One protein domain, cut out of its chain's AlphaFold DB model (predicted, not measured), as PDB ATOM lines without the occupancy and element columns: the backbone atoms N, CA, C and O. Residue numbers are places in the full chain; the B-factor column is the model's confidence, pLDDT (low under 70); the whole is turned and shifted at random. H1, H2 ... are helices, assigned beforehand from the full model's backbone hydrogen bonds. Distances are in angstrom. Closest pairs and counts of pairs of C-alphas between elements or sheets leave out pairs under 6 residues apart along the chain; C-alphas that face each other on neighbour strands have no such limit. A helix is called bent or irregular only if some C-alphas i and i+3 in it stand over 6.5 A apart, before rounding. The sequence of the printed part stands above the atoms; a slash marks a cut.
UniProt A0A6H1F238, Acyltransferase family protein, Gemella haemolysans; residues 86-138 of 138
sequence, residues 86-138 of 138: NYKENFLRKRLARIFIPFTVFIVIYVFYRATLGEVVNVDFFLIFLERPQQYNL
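This is residues 86 to 138 of the 138 residues of the protein "Acyltransferase family protein" of Gemella haemolysans (UniProt A0A6H1F238). One long helix, H2, with a kink part way along it, makes most of the length; the one-turn helix H1 sits just before its first end, and beyond its other end the chain turns back through residues 117 to 122 to a short helix, H3, which stands off to one side of H2 without touching it. The result is an open hook with few contacts, its long arm being residues 86 to 106, which stand free, and its last residues, 132 to 138, a free tail with no named element. The printed part has 53 residues with three named helices, in the order H1, H2, H3, and no named strand; the class is all helix. It is only just extended, close to loose, with a radius of gyration of the C-alphas of 15.1 A, and its C-alphas span 46 by 23 by 19 A.

H1 is residues 86 to 89, beginning at C-alpha 86 at (67.924, 99.471, 144.981). H2, the longest helix, is residues 91 to 116 and measures 38.2 A from first to last C-alpha, from (76.170, 99.549, 146.843) to (102.196, 78.129, 128.952). H3 is residues 123 to 131, 12.7 A from first to last C-alpha, and its C-alpha 131 is at (103.632, 93.346, 149.451).

H1 and H2 meet only through their link, which is tight, with one residue, Asn 90, between them. H2 has a kink of 30 degrees near residue 99. It is neither bent nor irregular, but only just: C-alphas 99 and 102 are 6.0 A apart. A short link of 6 residues joins H2 to H3, and these two helices are apart. H1 and H3 are also apart. In H3 every O i to N i+4 pair is within hydrogen-bond range, in H2 20 of 22 are, and H1 with 4 residues is too short for such a pair; its one O i to N i+3 pair is not within range.

The outline is elongated, only just. The two C-alphas farthest apart are those of Asn 86 and Gly 118, at 46.6 A, and the first and last printed C-alphas, of Asn 86 and Leu 138, are 45.4 A apart. Residues 113 to 118 and 127 to 138 stand free as well, of which 113 to 116 belong to H2 and 127 to 131 to H3. The printed part has no cut and no long link, and Leu 138 is the chain's last residue. The mean pLDDT of the printed part is 79.2, and the model's confidence is low, under 70, at residues 132 to 138.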
ATOM      1  N   ASN A  86      67.298 100.629 145.638       80.25
ATOM      2  CA  ASN A  86      67.924  99.471 144.981       80.25
ATOM      3  C   ASN A  86      69.449  99.620 144.821       80.25
ATOM      4  O   ASN A  86      70.186  98.635 144.693       80.25
ATOM      5  N   TYR A  87      69.943 100.859 144.753       79.19
ATOM      6  CA  TYR A  87      71.372 101.138 144.703       79.19
ATOM      7  C   TYR A  87      72.027 101.000 146.081       79.19
ATOM      8  O   TYR A  87      73.147 100.495 146.136       79.19
ATOM      9  N   LYS A  88      71.335 101.368 147.172       79.75
ATOM     10  CA  LYS A  88      71.836 101.229 148.555       79.75
ATOM     11  C   LYS A  88      72.114  99.775 148.921       79.75
ATOM     12  O   LYS A  88      73.232  99.463 149.325       79.75
ATOM     13  N   GLU A  89      71.138  98.891 148.716       83.81
ATOM     14  CA  GLU A  89      71.221  97.484 149.149       83.81
ATOM     15  C   GLU A  89      72.414  96.734 148.548       83.81
ATOM     16  O   GLU A  89      73.010  95.868 149.179       83.81
ATOM     17  N   ASN A  90      72.809  97.099 147.327       85.25
ATOM     18  CA  ASN A  90      73.900  96.454 146.602       85.25
ATOM     19  C   ASN A  90      75.083  97.394 146.345       85.25
ATOM     20  O   ASN A  90      75.891  97.130 145.450       85.25
ATOM     21  N   PHE A  91      75.194  98.491 147.096       86.19
ATOM     22  CA  PHE A  91      76.170  99.549 146.843       86.19
ATOM     23  C   PHE A  91      77.611  99.029 146.852       86.19
ATOM     24  O   PHE A  91      78.325  99.115 145.846       86.19
ATOM     25  N   LEU A  92      78.020  98.438 147.980       85.50
ATOM     26  CA  LEU A  92      79.372  97.915 148.159       85.50
ATOM     27  C   LEU A  92      79.639  96.757 147.203       85.50
ATOM     28  O   LEU A  92      80.676  96.743 146.547       85.50
ATOM     29  N   ARG A  93      78.671  95.844 147.040       86.75
ATOM     30  CA  ARG A  93      78.794  94.704 146.124       86.75
ATOM     31  C   ARG A  93      79.036  95.161 144.688       86.75
ATOM     32  O   ARG A  93      79.977  94.692 144.063       86.75
ATOM     33  N   LYS A  94      78.243  96.103 144.166       85.69
ATOM     34  CA  LYS A  94      78.406  96.626 142.797       85.69
ATOM     35  C   LYS A  94      79.731  97.363 142.619       85.69
ATOM     36  O   LYS A  94      80.357  97.246 141.565       85.69
ATOM     37  N   ARG A  95      80.157  98.134 143.626       86.12
ATOM     38  CA  ARG A  95      81.385  98.932 143.549       86.12
ATOM     39  C   ARG A  95      82.639  98.066 143.638       86.12
ATOM     40  O   ARG A  95      83.530  98.235 142.813       86.12
ATOM     41  N   LEU A  96      82.674  97.127 144.580       88.06
ATOM     42  CA  LEU A  96      83.773  96.178 144.728       88.06
ATOM     43  C   LEU A  96      83.816  95.215 143.544       88.06
ATOM     44  O   LEU A  96      84.872  95.077 142.943       88.06
ATOM     45  N   ALA A  97      82.688  94.638 143.115       89.06
ATOM     46  CA  ALA A  97      82.665  93.737 141.958       89.06
ATOM     47  C   ALA A  97      83.214  94.406 140.689       89.06
ATOM     48  O   ALA A  97      83.960  93.782 139.944       89.06
ATOM     49  N   ARG A  98      82.933  95.698 140.467       87.94
ATOM     50  CA  ARG A  98      83.496  96.439 139.327       87.94
ATOM     51  C   ARG A  98      85.032  96.489 139.332       87.94
ATOM     52  O   ARG A  98      85.610  96.591 138.260       87.94
ATOM     53  N   ILE A  99      85.673  96.435 140.499       88.62
ATOM     54  CA  ILE A  99      87.140  96.417 140.640       88.62
ATOM     55  C   ILE A  99      87.652  94.970 140.639       88.62
ATOM     56  O   ILE A  99      88.593  94.645 139.920       88.62
ATOM     57  N   PHE A 100      86.999  94.085 141.393       86.88
ATOM     58  CA  PHE A 100      87.398  92.685 141.537       86.88
ATOM     59  C   PHE A 100      87.266  91.882 140.239       86.88
ATOM     60  O   PHE A 100      88.118  91.037 139.982       86.88
ATOM     61  N   ILE A 101      86.247  92.133 139.410       89.31
ATOM     62  CA  ILE A 101      86.057  91.421 138.135       89.31
ATOM     63  C   ILE A 101      87.256  91.631 137.195       89.31
ATOM     64  O   ILE A 101      87.899  90.635 136.864       89.31
ATOM     65  N   PRO A 102      87.617  92.865 136.780       89.69
ATOM     66  CA  PRO A 102      88.762  93.059 135.893       89.69
ATOM     67  C   PRO A 102      90.067  92.591 136.542       89.69
ATOM     68  O   PRO A 102      90.869  91.951 135.871       89.69
ATOM     69  N   PHE A 103      90.253  92.822 137.845       86.75
ATOM     70  CA  PHE A 103      91.420  92.324 138.576       86.75
ATOM     71  C   PHE A 103      91.572  90.799 138.472       86.75
ATOM     72  O   PHE A 103      92.637  90.304 138.115       86.75
ATOM     73  N   THR A 104      90.487  90.058 138.703       87.19
ATOM     74  CA  THR A 104      90.479  88.591 138.607       87.19
ATOM     75  C   THR A 104      90.743  88.132 137.176       87.19
ATOM     76  O   THR A 104      91.518  87.205 136.968       87.19
ATOM     77  N   VAL A 105      90.154  88.801 136.179       92.12
ATOM     78  CA  VAL A 105      90.386  88.485 134.761       92.12
ATOM     79  C   VAL A 105      91.866  88.631 134.403       92.12
ATOM     80  O   VAL A 105      92.438  87.712 133.822       92.12
ATOM     81  N   PHE A 106      92.511  89.735 134.791       89.56
ATOM     82  CA  PHE A 106      93.938  89.930 134.528       89.56
ATOM     83  C   PHE A 106      94.817  88.913 135.260       89.56
ATOM     84  O   PHE A 106      95.770  88.412 134.666       89.56
ATOM     85  N   ILE A 107      94.475  88.552 136.501       87.75
ATOM     86  CA  ILE A 107      95.176  87.487 137.232       87.75
ATOM     87  C   ILE A 107      95.081  86.156 136.490       87.75
ATOM     88  O   ILE A 107      96.095  85.488 136.309       87.75
ATOM     89  N   VAL A 108      93.888  85.770 136.040       89.44
ATOM     90  CA  VAL A 108      93.684  84.492 135.342       89.44
ATOM     91  C   VAL A 108      94.466  84.458 134.031       89.44
ATOM     92  O   VAL A 108      95.155  83.476 133.765       89.44
ATOM     93  N   ILE A 109      94.421  85.538 133.244       91.62
ATOM     94  CA  ILE A 109      95.204  85.660 132.005       91.62
ATOM     95  C   ILE A 109      96.702  85.528 132.302       91.62
ATOM     96  O   ILE A 109      97.408  84.803 131.603       91.62
ATOM     97  N   TYR A 110      97.185  86.194 133.349       85.88
ATOM     98  CA  TYR A 110      98.589  86.145 133.739       85.88
ATOM     99  C   TYR A 110      99.029  84.741 134.172       85.88
ATOM    100  O   TYR A 110     100.059  84.249 133.714       85.88
ATOM    101  N   VAL A 111      98.240  84.070 135.013       85.94
ATOM    102  CA  VAL A 111      98.518  82.693 135.449       85.94
ATOM    103  C   VAL A 111      98.531  81.745 134.254       85.94
ATOM    104  O   VAL A 111      99.428  80.914 134.149       85.94
ATOM    105  N   PHE A 112      97.589  81.903 133.323       89.50
ATOM    106  CA  PHE A 112      97.549  81.104 132.103       89.50
ATOM    107  C   PHE A 112      98.796  81.324 131.236       89.50
ATOM    108  O   PHE A 112      99.424  80.359 130.811       89.50
ATOM    109  N   TYR A 113      99.210  82.578 131.042       89.81
ATOM    110  CA  TYR A 113     100.447  82.913 130.333       89.81
ATOM    111  C   TYR A 113     101.678  82.242 130.968       89.81
ATOM    112  O   TYR A 113     102.446  81.577 130.274       89.81
ATOM    113  N   ARG A 114     101.839  82.322 132.295       85.25
ATOM    114  CA  ARG A 114     102.959  81.679 133.013       85.25
ATOM    115  C   ARG A 114     102.909  80.149 132.913       85.25
ATOM    116  O   ARG A 114     103.944  79.521 132.707       85.25
ATOM    117  N   ALA A 115     101.715  79.558 132.958       86.38
ATOM    118  CA  ALA A 115     101.534  78.120 132.772       86.38
ATOM    119  C   ALA A 115     101.955  77.656 131.364       86.38
ATOM    120  O   ALA A 115     102.567  76.596 131.238       86.38
ATOM    121  N   THR A 116     101.709  78.453 130.312       89.12
ATOM    122  CA  THR A 116     102.196  78.129 128.952       89.12
ATOM    123  C   THR A 116     103.721  78.165 128.822       89.12
ATOM    124  O   THR A 116     104.267  77.494 127.952       89.12
ATOM    125  N   LEU A 117     104.412  78.887 129.709       89.00
ATOM    126  CA  LEU A 117     105.876  78.912 129.802       89.00
ATOM    127  C   LEU A 117     106.442  77.767 130.664       89.00
ATOM    128  O   LEU A 117     107.656  77.658 130.817       89.00
ATOM    129  N   GLY A 118     105.582  76.904 131.218       83.88
ATOM    130  CA  GLY A 118     105.980  75.787 132.079       83.88
ATOM    131  C   GLY A 118     106.302  76.188 133.520       83.88
ATOM    132  O   GLY A 118     106.850  75.383 134.271       83.88
ATOM    133  N   GLU A 119     105.968  77.414 133.927       79.62
ATOM    134  CA  GLU A 119     106.264  77.919 135.264       79.62
ATOM    135  C   GLU A 119     105.109  77.661 136.241       79.62
ATOM    136  O   GLU A 119     103.937  77.889 135.935       79.62
ATOM    137  N   VAL A 120     105.443  77.217 137.456       76.25
ATOM    138  CA  VAL A 120     104.460  76.958 138.514       76.25
ATOM    139  C   VAL A 120     104.244  78.239 139.318       76.25
ATOM    140  O   VAL A 120     105.140  78.701 140.024       76.25
ATOM    141  N   VAL A 121     103.054  78.835 139.216       75.38
ATOM    142  CA  VAL A 121     102.706  80.028 140.002       75.38
ATOM    143  C   VAL A 121     102.351  79.597 141.427       75.38
ATOM    144  O   VAL A 121     101.267  79.071 141.669       75.38
ATOM    145  N   ASN A 122     103.276  79.799 142.366       78.44
ATOM    146  CA  ASN A 122     103.062  79.515 143.787       78.44
ATOM    147  C   ASN A 122     102.288  80.658 144.476       78.44
ATOM    148  O   ASN A 122     102.327  81.804 144.030       78.44
ATOM    149  N   VAL A 123     101.607  80.367 145.585       74.31
ATOM    150  CA  VAL A 123     100.866  81.349 146.395       74.31
ATOM    151  C   VAL A 123     101.770  82.474 146.907       74.31
ATOM    152  O   VAL A 123     101.334  83.622 146.995       74.31
ATOM    153  N   ASP A 124     103.048  82.165 147.133       75.81
ATOM    154  CA  ASP A 124     104.080  83.132 147.520       75.81
ATOM    155  C   ASP A 124     104.218  84.274 146.504       75.81
ATOM    156  O   ASP A 124     104.442  85.419 146.888       75.81
ATOM    157  N   PHE A 125     104.000  84.009 145.210       72.56
ATOM    158  CA  PHE A 125     103.993  85.049 144.179       72.56
ATOM    159  C   PHE A 125     102.911  86.101 144.443       72.56
ATOM    160  O   PHE A 125     103.160  87.295 144.293       72.56
ATOM    161  N   PHE A 126     101.715  85.682 144.863       74.75
ATOM    162  CA  PHE A 126     100.618  86.608 145.139       74.75
ATOM    163  C   PHE A 126     100.872  87.434 146.400       74.75
ATOM    164  O   PHE A 126     100.525  88.615 146.428       74.75
ATOM    165  N   LEU A 127     101.510  86.842 147.414       76.12
ATOM    166  CA  LEU A 127     101.922  87.554 148.623       76.12
ATOM    167  C   LEU A 127     102.990  88.604 148.301       76.12
ATOM    168  O   LEU A 127     102.823  89.768 148.654       76.12
ATOM    169  N   ILE A 128     104.013  88.230 147.529       74.56
ATOM    170  CA  ILE A 128     105.067  89.151 147.081       74.56
ATOM    171  C   ILE A 128     104.488  90.264 146.195       74.56
ATOM    172  O   ILE A 128     104.849  91.430 146.352       74.56
ATOM    173  N   PHE A 129     103.552  89.941 145.300       71.19
ATOM    174  CA  PHE A 129     102.857  90.924 144.467       71.19
ATOM    175  C   PHE A 129     102.051  91.940 145.298       71.19
ATOM    176  O   PHE A 129     102.068  93.134 144.992       71.19
ATOM    177  N   LEU A 130     101.366  91.484 146.353       74.25
ATOM    178  CA  LEU A 130     100.618  92.345 147.279       74.25
ATOM    179  C   LEU A 130     101.539  93.212 148.147       74.25
ATOM    180  O   LEU A 130     101.194  94.354 148.448       74.25
ATOM    181  N   GLU A 131     102.699  92.686 148.537       76.56
ATOM    182  CA  GLU A 131     103.632  93.346 149.451       76.56
ATOM    183  C   GLU A 131     104.575  94.328 148.729       76.56
ATOM    184  O   GLU A 131     104.917  95.377 149.281       76.56
ATOM    185  N   ARG A 132     104.966  94.044 147.474       63.25
ATOM    186  CA  ARG A 132     105.839  94.904 146.651       63.25
ATOM    187  C   ARG A 132     105.474  94.895 145.156       63.25
ATOM    188  O   ARG A 132     106.142  94.247 144.351       63.25
ATOM    189  N   PRO A 133     104.511  95.726 144.725       56.25
ATOM    190  CA  PRO A 133     104.081  95.775 143.323       56.25
ATOM    191  C   PRO A 133     105.101  96.400 142.343       56.25
ATOM    192  O   PRO A 133     104.895  96.336 141.137       56.25
ATOM    193  N   GLN A 134     106.188  97.026 142.818       54.97
ATOM    194  CA  GLN A 134     107.108  97.844 141.997       54.97
ATOM    195  C   GLN A 134     108.407  97.138 141.550       54.97
ATOM    196  O   GLN A 134     109.226  97.772 140.894       54.97
ATOM    197  N   GLN A 135     108.642  95.863 141.896       50.34
ATOM    198  CA  GLN A 135     109.923  95.193 141.587       50.34
ATOM    199  C   GLN A 135     109.936  94.325 140.320       50.34
ATOM    200  O   GLN A 135     110.998  93.848 139.940       50.34
ATOM    201  N   TYR A 136     108.813  94.170 139.616       52.00
ATOM    202  CA  TYR A 136     108.773  93.460 138.333       52.00
ATOM    203  C   TYR A 136     108.944  94.443 137.167       52.00
ATOM    204  O   TYR A 136     108.024  94.658 136.381       52.00
ATOM    205  N   ASN A 137     110.118  95.074 137.086       35.31
ATOM    206  CA  ASN A 137     110.596  95.604 135.812       35.31
ATOM    207  C   ASN A 137     111.201  94.428 135.040       35.31
ATOM    208  O   ASN A 137     112.017  93.693 135.598       35.31
ATOM    209  N   LEU A 138     110.719  94.238 133.810       38.53
ATOM    210  CA  LEU A 138     111.278  93.326 132.809       38.53
ATOM    211  C   LEU A 138     112.784  93.548 132.625       38.53
ATOM    212  O   LEU A 138     113.199  94.730 132.653       38.53
TER     213      LEU A 138